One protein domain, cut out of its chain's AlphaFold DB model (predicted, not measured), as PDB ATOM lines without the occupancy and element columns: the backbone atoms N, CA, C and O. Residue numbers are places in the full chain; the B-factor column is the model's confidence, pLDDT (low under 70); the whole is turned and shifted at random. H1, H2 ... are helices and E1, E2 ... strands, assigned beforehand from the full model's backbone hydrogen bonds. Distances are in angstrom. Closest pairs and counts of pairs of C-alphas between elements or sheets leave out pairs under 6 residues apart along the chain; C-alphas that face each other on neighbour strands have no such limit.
ATOM      1  N   GLY A  80     159.446 104.585 235.355       83.44
ATOM      2  CA  GLY A  80     159.309 105.389 236.571       83.44
ATOM      3  C   GLY A  80     160.403 106.446 236.696       83.44
ATOM      4  O   GLY A  80     160.108 107.598 236.994       83.44
ATOM      5  N   GLU A  81     161.642 106.052 236.428       86.75
ATOM      6  CA  GLU A  81     162.807 106.938 236.446       86.75
ATOM      7  C   GLU A  81     162.798 107.901 235.256       86.75
ATOM      8  O   GLU A  81     162.954 109.107 235.425       86.75
ATOM      9  N   TYR A  82     162.506 107.388 234.060       88.75
ATOM     10  CA  TYR A  82     162.504 108.166 232.823       88.75
ATOM     11  C   TYR A  82     161.493 109.318 232.825       88.75
ATOM     12  O   TYR A  82     161.730 110.338 232.183       88.75
ATOM     13  N   LEU A  83     160.365 109.162 233.526       91.12
ATOM     14  CA  LEU A  83     159.290 110.158 233.581       91.12
ATOM     15  C   LEU A  83     159.429 111.180 234.714       91.12
ATOM     16  O   LEU A  83     158.646 112.128 234.730       91.12
ATOM     17  N   LYS A  84     160.369 110.997 235.651       89.62
ATOM     18  CA  LYS A  84     160.460 111.792 236.887       89.62
ATOM     19  C   LYS A  84     160.491 113.300 236.611       89.62
ATOM     20  O   LYS A  84     159.666 114.032 237.140       89.62
ATOM     21  N   ASP A  85     161.350 113.715 235.687       91.38
ATOM     22  CA  ASP A  85     161.573 115.124 235.345       91.38
ATOM     23  C   ASP A  85     161.015 115.467 233.953       91.38
ATOM     24  O   ASP A  85     161.578 116.273 233.210       91.38
ATOM     25  N   LYS A  86     159.946 114.775 233.534       94.31
ATOM     26  CA  LYS A  86     159.332 114.969 232.215       94.31
ATOM     27  C   LYS A  86     158.000 115.688 232.304       94.31
ATOM     28  O   LYS A  86     157.230 115.545 233.253       94.31
ATOM     29  N   ASN A  87     157.709 116.388 231.217       95.69
ATOM     30  CA  ASN A  87     156.487 117.139 231.019       95.69
ATOM     31  C   ASN A  87     155.737 116.565 229.821       95.69
ATOM     32  O   ASN A  87     156.336 116.029 228.883       95.69
ATOM     33  N   CYS A  88     154.412 116.686 229.845       94.00
ATOM     34  CA  CYS A  88     153.600 116.368 228.684       94.00
ATOM     35  C   CYS A  88     153.999 117.290 227.526       94.00
ATOM     36  O   CYS A  88     153.938 118.509 227.661       94.00
ATOM     37  N   SER A  89     154.335 116.730 226.366       92.50
ATOM     38  CA  SER A  89     154.751 117.495 225.184       92.50
ATOM     39  C   SER A  89     153.642 118.371 224.584       92.50
ATOM     40  O   SER A  89     153.923 119.149 223.684       92.50
ATOM     41  N   ILE A  90     152.392 118.226 225.041       91.31
ATOM     42  CA  ILE A  90     151.235 118.981 224.536       91.31
ATOM     43  C   ILE A  90     150.759 120.002 225.564       91.31
ATOM     44  O   ILE A  90     150.721 121.190 225.271       91.31
ATOM     45  N   CYS A  91     150.380 119.556 226.764       92.25
ATOM     46  CA  CYS A  91     149.859 120.467 227.785       92.25
ATOM     47  C   CYS A  91     150.946 121.075 228.682       92.25
ATOM     48  O   CYS A  91     150.624 121.915 229.512       92.25
ATOM     49  N   GLY A  92     152.205 120.638 228.578       93.75
ATOM     50  CA  GLY A  92     153.332 121.183 229.345       93.75
ATOM     51  C   GLY A  92     153.373 120.805 230.831       93.75
ATOM     52  O   GLY A  92     154.394 121.022 231.479       93.75
ATOM     53  N   ILE A  93     152.312 120.201 231.373       94.25
ATOM     54  CA  ILE A  93     152.215 119.812 232.788       94.25
ATOM     55  C   ILE A  93     153.252 118.726 233.114       94.25
ATOM     56  O   ILE A  93     153.429 117.767 232.350       94.25
ATOM     57  N   SER A  94     153.922 118.867 234.259       96.31
ATOM     58  CA  SER A  94     154.912 117.902 234.755       96.31
ATOM     59  C   SER A  94     154.279 116.568 235.167       96.31
ATOM     60  O   SER A  94     153.088 116.490 235.487       96.31
ATOM     61  N   ASN A  95     155.073 115.498 235.194       94.38
ATOM     62  CA  ASN A  95     154.607 114.190 235.656       94.38
ATOM     63  C   ASN A  95     154.125 114.211 237.116       94.38
ATOM     64  O   ASN A  95     153.094 113.612 237.429       94.38
ATOM     65  N   ASP A  96     154.825 114.933 237.990       93.75
ATOM     66  CA  ASP A  96     154.462 115.059 239.404       93.75
ATOM     67  C   ASP A  96     153.149 115.816 239.602       93.75
ATOM     68  O   ASP A  96     152.308 115.424 240.413       93.75
ATOM     69  N   GLU A  97     152.933 116.883 238.837       94.38
ATOM     70  CA  GLU A  97     151.679 117.628 238.880       94.38
ATOM     71  C   GLU A  97     150.516 116.801 238.315       94.38
ATOM     72  O   GLU A  97     149.424 116.797 238.887       94.38
ATOM     73  N   HIS A  98     150.756 116.008 237.266       93.25
ATOM     74  CA  HIS A  98     149.767 115.064 236.745       93.25
ATOM     75  C   HIS A  98     149.382 113.988 237.771       93.25
ATOM     76  O   HIS A  98     148.194 113.697 237.947       93.25
ATOM     77  N   LEU A  99     150.367 113.444 238.488       91.44
ATOM     78  CA  LEU A  99     150.146 112.498 239.576       91.44
ATOM     79  C   LEU A  99     149.309 113.116 240.700       91.44
ATOM     80  O   LEU A  99     148.356 112.490 241.154       91.44
ATOM     81  N   LYS A 100     149.618 114.348 241.114       93.00
ATOM     82  CA  LYS A 100     148.867 115.047 242.169       93.00
ATOM     83  C   LYS A 100     147.432 115.364 241.745       93.00
ATOM     84  O   LYS A 100     146.509 115.150 242.523       93.00
ATOM     85  N   LYS A 101     147.241 115.871 240.524       91.88
ATOM     86  CA  LYS A 101     145.947 116.390 240.058       91.88
ATOM     87  C   LYS A 101     145.001 115.305 239.548       91.88
ATOM     88  O   LYS A 101     143.795 115.412 239.736       91.88
ATOM     89  N   TYR A 102     145.536 114.275 238.894       90.25
ATOM     90  CA  TYR A 102     144.735 113.265 238.195       90.25
ATOM     91  C   TYR A 102     144.989 111.838 238.681       90.25
ATOM     92  O   TYR A 102     144.373 110.910 238.160       90.25
ATOM     93  N   ASN A 103     145.895 111.638 239.647       89.88
ATOM     94  CA  ASN A 103     146.339 110.315 240.099       89.88
ATOM     95  C   ASN A 103     146.805 109.413 238.937       89.88
ATOM     96  O   ASN A 103     146.591 108.200 238.926       89.88
ATOM     97  N   GLN A 104     147.413 110.025 237.916       87.62
ATOM     98  CA  GLN A 104     147.851 109.366 236.687       87.62
ATOM     99  C   GLN A 104     149.217 109.901 236.268       87.62
ATOM    100  O   GLN A 104     149.466 111.101 236.326       87.62
ATOM    101  N   ARG A 105     150.100 109.000 235.829       92.19
ATOM    102  CA  ARG A 105     151.418 109.356 235.285       92.19
ATOM    103  C   ARG A 105     151.307 109.765 233.822       92.19
ATOM    104  O   ARG A 105     150.352 109.401 233.134       92.19
ATOM    105  N   LEU A 106     152.330 110.454 233.332       93.50
ATOM    106  CA  LEU A 106     152.538 110.605 231.895       93.50
ATOM    107  C   LEU A 106     152.809 109.241 231.243       93.50
ATOM    108  O   LEU A 106     153.262 108.293 231.885       93.50
ATOM    109  N   HIS A 107     152.497 109.124 229.958       89.75
ATOM    110  CA  HIS A 107     152.697 107.925 229.157       89.75
ATOM    111  C   HIS A 107     153.876 108.114 228.203       89.75
ATOM    112  O   HIS A 107     154.049 109.184 227.618       89.75
ATOM    113  N   ILE A 108     154.650 107.043 228.016       87.75
ATOM    114  CA  ILE A 108     155.718 106.958 227.019       87.75
ATOM    115  C   ILE A 108     155.134 106.302 225.766       87.75
ATOM    116  O   ILE A 108     154.687 105.152 225.811       87.75
ATOM    117  N   HIS A 109     155.130 107.021 224.650       83.94
ATOM    118  CA  HIS A 109     154.614 106.536 223.375       83.94
ATOM    119  C   HIS A 109     155.717 106.547 222.314       83.94
ATOM    120  O   HIS A 109     156.326 107.584 222.089       83.94
ATOM    121  N   HIS A 110     155.955 105.420 221.642       79.12
ATOM    122  CA  HIS A 110     156.830 105.385 220.465       79.12
ATOM    123  C   HIS A 110     156.052 105.930 219.263       79.12
ATOM    124  O   HIS A 110     154.961 105.435 218.967       79.12
ATOM    125  N   LYS A 111     156.597 106.934 218.570       81.31
ATOM    126  CA  LYS A 111     156.001 107.521 217.358       81.31
ATOM    127  C   LYS A 111     155.961 106.502 216.220       81.31
ATOM    128  O   LYS A 111     154.989 106.457 215.469       81.31
ATOM    129  N   LYS A 112     156.996 105.668 216.101       77.62
ATOM    130  CA  LYS A 112     157.059 104.534 215.182       77.62
ATOM    131  C   LYS A 112     156.901 103.270 216.020       77.62
ATOM    132  O   LYS A 112     157.809 102.864 216.736       77.62
ATOM    133  N   ASN A 113     155.750 102.606 215.927       72.44
ATOM    134  CA  ASN A 113     155.456 101.392 216.698       72.44
ATOM    135  C   ASN A 113     156.232 100.159 216.182       72.44
ATOM    136  O   ASN A 113     155.660  99.179 215.712       72.44
ATOM    137  N   THR A 114     157.558 100.227 216.244       72.94
ATOM    138  CA  THR A 114     158.502  99.227 215.734       72.94
ATOM    139  C   THR A 114     159.047  98.335 216.844       72.94
ATOM    140  O   THR A 114     159.712  97.342 216.563       72.94
ATOM    141  N   GLY A 115     158.724  98.625 218.110       72.88
ATOM    142  CA  GLY A 115     159.255  97.898 219.265       72.88
ATOM    143  C   GLY A 115     159.014  96.388 219.198       72.88
ATOM    144  O   GLY A 115     159.921  95.615 219.486       72.88
ATOM    145  N   ARG A 116     157.831  95.952 218.740       71.69
ATOM    146  CA  ARG A 116     157.532  94.521 218.554       71.69
ATOM    147  C   ARG A 116     158.447  93.871 217.511       71.69
ATOM    148  O   ARG A 116     158.990  92.807 217.773       71.69
ATOM    149  N   HIS A 117     158.655  94.544 216.381       78.75
ATOM    150  CA  HIS A 117     159.538  94.078 215.316       78.75
ATOM    151  C   HIS A 117     161.000  93.989 215.781       78.75
ATOM    152  O   HIS A 117     161.679  93.016 215.469       78.75
ATOM    153  N   TYR A 118     161.490  94.951 216.571       76.00
ATOM    154  CA  TYR A 118     162.840  94.875 217.143       76.00
ATOM    155  C   TYR A 118     162.988  93.688 218.105       76.00
ATOM    156  O   TYR A 118     163.943  92.926 217.965       76.00
ATOM    157  N   ILE A 119     162.017  93.474 219.001       73.06
ATOM    158  CA  ILE A 119     162.025  92.348 219.952       73.06
ATOM    159  C   ILE A 119     162.015  90.998 219.221       73.06
ATOM    160  O   ILE A 119     162.803  90.119 219.563       73.06
ATOM    161  N   GLU A 120     161.161  90.833 218.205       78.25
ATOM    162  CA  GLU A 120     161.068  89.596 217.408       78.25
ATOM    163  C   GLU A 120     162.376  89.280 216.661       78.25
ATOM    164  O   GLU A 120     162.708  88.114 216.476       78.25
ATOM    165  N   ASN A 121     163.164  90.302 216.315       82.75
ATOM    166  CA  ASN A 121     164.475  90.155 215.677       82.75
ATOM    167  C   ASN A 121     165.652  90.151 216.675       82.75
ATOM    168  O   ASN A 121     166.800  90.334 216.267       82.75
ATOM    169  N   GLY A 122     165.391  89.999 217.979       76.81
ATOM    170  CA  GLY A 122     166.429  89.961 219.019       76.81
ATOM    171  C   GLY A 122     167.172  91.287 219.228       76.81
ATOM    172  O   GLY A 122     168.231  91.318 219.853       76.81
ATOM    173  N   LYS A 123     166.637  92.393 218.705       77.50
ATOM    174  CA  LYS A 123     167.222  93.731 218.806       77.50
ATOM    175  C   LYS A 123     166.583  94.510 219.952       77.50
ATOM    176  O   LYS A 123     165.414  94.323 220.294       77.50
ATOM    177  N   LYS A 124     167.352  95.429 220.540       70.69
ATOM    178  CA  LYS A 124     166.827  96.353 221.551       70.69
ATOM    179  C   LYS A 124     165.882  97.374 220.898       70.69
ATOM    180  O   LYS A 124     166.129  97.758 219.753       70.69
ATOM    181  N   PRO A 125     164.820  97.815 221.595       72.81
ATOM    182  CA  PRO A 125     163.962  98.881 221.095       72.81
ATOM    183  C   PRO A 125     164.751 100.189 220.957       72.81
ATOM    184  O   PRO A 125     165.659 100.455 221.743       72.81
ATOM    185  N   ILE A 126     164.397 100.996 219.960       72.62
ATOM    186  CA  ILE A 126     164.979 102.326 219.758       72.62
ATOM    187  C   ILE A 126     164.196 103.336 220.610       72.62
ATOM    188  O   ILE A 126     162.990 103.191 220.792       72.62
ATOM    189  N   HIS A 127     164.892 104.319 221.182       78.50
ATOM    190  CA  HIS A 127     164.330 105.307 222.117       78.50
ATOM    191  C   HIS A 127     164.454 106.757 221.632       78.50
ATOM    192  O   HIS A 127     164.265 107.689 222.413       78.50
ATOM    193  N   ASP A 128     164.776 106.957 220.356       82.00
ATOM    194  CA  ASP A 128     164.868 108.270 219.707       82.00
ATOM    195  C   ASP A 128     163.490 108.829 219.302       82.00
ATOM    196  O   ASP A 128     163.318 110.033 219.119       82.00
ATOM    197  N   ASP A 129     162.482 107.964 219.204       83.44
ATOM    198  CA  ASP A 129     161.156 108.271 218.684       83.44
ATOM    199  C   ASP A 129     160.087 108.369 219.784       83.44
ATOM    200  O   ASP A 129     158.895 108.200 219.523       83.44
ATOM    201  N   LEU A 130     160.485 108.670 221.018       86.94
ATOM    202  CA  LEU A 130     159.573 108.746 222.154       86.94
ATOM    203  C   LEU A 130     158.835 110.090 222.222       86.94
ATOM    204  O   LEU A 130     159.404 111.168 222.048       86.94
ATOM    205  N   ALA A 131     157.542 110.026 222.518       89.38
ATOM    206  CA  ALA A 131     156.693 111.149 222.879       89.38
ATOM    207  C   ALA A 131     156.159 110.942 224.301       89.38
ATOM    208  O   ALA A 131     155.691 109.850 224.638       89.38
ATOM    209  N   ILE A 132     156.210 111.994 225.120       92.62
ATOM    210  CA  ILE A 132     155.726 111.963 226.503       92.62
ATOM    211  C   ILE A 132     154.421 112.725 226.580       92.62
ATOM    212  O   ILE A 132     154.394 113.939 226.425       92.62
ATOM    213  N   LEU A 133     153.324 112.014 226.797       93.12
ATOM    214  CA  LEU A 133     151.981 112.576 226.695       93.12
ATOM    215  C   LEU A 133     151.149 112.149 227.899       93.12
ATOM    216  O   LEU A 133     151.249 111.012 228.348       93.12
ATOM    217  N   CYS A 134     150.293 113.025 228.420       92.81
ATOM    218  CA  CYS A 134     149.275 112.593 229.376       92.81
ATOM    219  C   CYS A 134     148.148 111.839 228.654       92.81
ATOM    220  O   CYS A 134     147.976 111.993 227.444       92.81
ATOM    221  N   VAL A 135     147.354 111.054 229.391       88.88
ATOM    222  CA  VAL A 135     146.257 110.244 228.826       88.88
ATOM    223  C   VAL A 135     145.314 111.086 227.965       88.88
ATOM    224  O   VAL A 135     145.042 110.719 226.828       88.88
ATOM    225  N   SER A 136     144.880 112.242 228.475       89.19
ATOM    226  CA  SER A 136     143.968 113.154 227.770       89.19
ATOM    227  C   SER A 136     144.565 113.700 226.466       89.19
ATOM    228  O   SER A 136     143.911 113.738 225.423       89.19
ATOM    229  N   CYS A 137     145.844 114.079 226.490       90.31
ATOM    230  CA  CYS A 137     146.533 114.583 225.306       90.31
ATOM    231  C   CYS A 137     146.805 113.465 224.285       90.31
ATOM    232  O   CYS A 137     146.677 113.688 223.081       90.31
ATOM    233  N   HIS A 138     147.130 112.255 224.752       86.44
ATOM    234  CA  HIS A 138     147.358 111.082 223.905       86.44
ATOM    235  C   HIS A 138     146.086 110.655 223.165       86.44
ATOM    236  O   HIS A 138     146.118 110.476 221.946       86.44
ATOM    237  N   THR A 139     144.949 110.579 223.864       84.69
ATOM    238  CA  THR A 139     143.655 110.258 223.243       84.69
ATOM    239  C   THR A 139     143.214 111.341 222.262       84.69
ATOM    240  O   THR A 139     142.786 111.021 221.154       84.69
ATOM    241  N   SER A 140     143.403 112.617 222.606       78.69
ATOM    242  CA  SER A 140     143.061 113.747 221.731       78.69
ATOM    243  C   SER A 140     143.894 113.775 220.440       78.69
ATOM    244  O   SER A 140     143.359 114.047 219.362       78.69
ATOM    245  N   HIS A 141     145.189 113.443 220.507       66.25
ATOM    246  CA  HIS A 141     146.043 113.326 219.315       66.25
ATOM    247  C   HIS A 141     145.676 112.131 218.425       66.25
ATOM    248  O   HIS A 141     145.746 112.235 217.199       66.25
ATOM    249  N   ALA A 142     145.248 111.010 219.015       60.06
ATOM    250  CA  ALA A 142     144.832 109.828 218.258       60.06
ATOM    251  C   ALA A 142     143.564 110.081 217.419       60.06
ATOM    252  O   ALA A 142     143.413 109.512 216.337       60.06
ATOM    253  N   VAL A 143     142.669 110.954 217.896       56.44
ATOM    254  CA  VAL A 143     141.454 111.357 217.170       56.44
ATOM    255  C   VAL A 143     141.791 112.263 215.980       56.44
ATOM    256  O   VAL A 143     141.283 112.025 214.885       56.44
ATOM    257  N   LYS A 144     142.706 113.231 216.144       51.44
ATOM    258  CA  LYS A 144     143.131 114.136 215.057       51.44
ATOM    259  C   LYS A 144     143.858 113.403 213.919       51.44
ATOM    260  O   LYS A 144     143.581 113.658 212.753       51.44
ATOM    261  N   ASN A 145     144.710 112.423 214.236       51.34
ATOM    262  CA  ASN A 145     145.433 111.645 213.217       51.34
ATOM    263  C   ASN A 145     144.557 110.629 212.455       51.34
ATOM    264  O   ASN A 145     144.914 110.218 211.350       51.34
ATOM    265  N   LYS A 146     143.399 110.222 212.995       44.50
ATOM    266  CA  LYS A 146     142.464 109.327 212.285       44.50
ATOM    267  C   LYS A 146     141.711 110.017 211.148       44.50
ATOM    268  O   LYS A 146     141.339 109.338 210.197       44.50
TER     269      LYS A 146
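What this domain is: This is residues 80 to 146 of the 173 residues of an uncharacterized protein of Actinobacteria bacterium RBG_19FT_COMBO_36_27 (UniProt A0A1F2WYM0). A short ribbon of two antiparallel strands, E1 and E2, makes the middle of a loosely built domain, with three helices spread round it that touch no helix. H1 and H2 lie toward opposite ends of the longest axis, H2 at the far end of the loop that joins E1 to E2, while H3 follows E2 and comes near the ribbon with its residues 135 to 141. A stretch of 15 residues with no named element, 80 to 94, leads into H1. The printed part has 67 residues, with three named helices and two named strands in the order H1, E1, H2, E2, H3 along the chain, and the class is mixed, helices and strands, with 34 residues in named elements. The whole is only just loose, close to compact, with a radius of gyration of the C-alphas of 13.4 A, and only just flat, with spans of 40 by 31 by 17 A.

How they stand to each other: The sheet has the order E1, residues 107 to 110, then E2, residues 130 to 133. The two strands are antiparallel, with 147 degrees between their N-to-C directions. Their C-alphas 110 and 130 face each other at 4.7 A. N 107 and O 133 are within hydrogen-bond range at 2.8 A, and so are N 131 and O 109, at 2.8 A. H3, residues 135 to 146, has one pair of C-alphas within 8 A of E1, the closest pair, those of His 107 and Val 135, 6.9 A apart. H1, residues 95 to 102, is apart from E2 and from H3. H2, residues 115 to 120, is apart from H1 and from H3. In H1, H2 and H3 every O i to N i+4 pair is within hydrogen-bond range.

Where its parts are: E1 is 10.0 A long from first to last C-alpha, and E2 is 9.6 A. H3, the longest helix, measures 17.0 A and ends at C-alpha 146 at (142.464, 109.327, 212.285). H1 measures 10.2 A and begins at C-alpha 95 at (154.607, 114.190, 235.656). H2 measures 8.7 A and begins at C-alpha 115 at (159.255, 97.898, 219.265).

The domain as a whole: The two C-alphas farthest apart are those of Lys 101 and Asn 121, at 40.3 A. The C-alphas of Gly 80 and Lys 146, the first and last printed, are 29.8 A apart. The printed part has no cut. The links H1 to E1, E1 to H2 and E2 to H3 are tight, the link H2 to E2, with 9 residues, is short, and no link is long. The mean pLDDT of the printed part of this predicted model is 83.2, and residues 141 to 146, which belong to H3, are under 70.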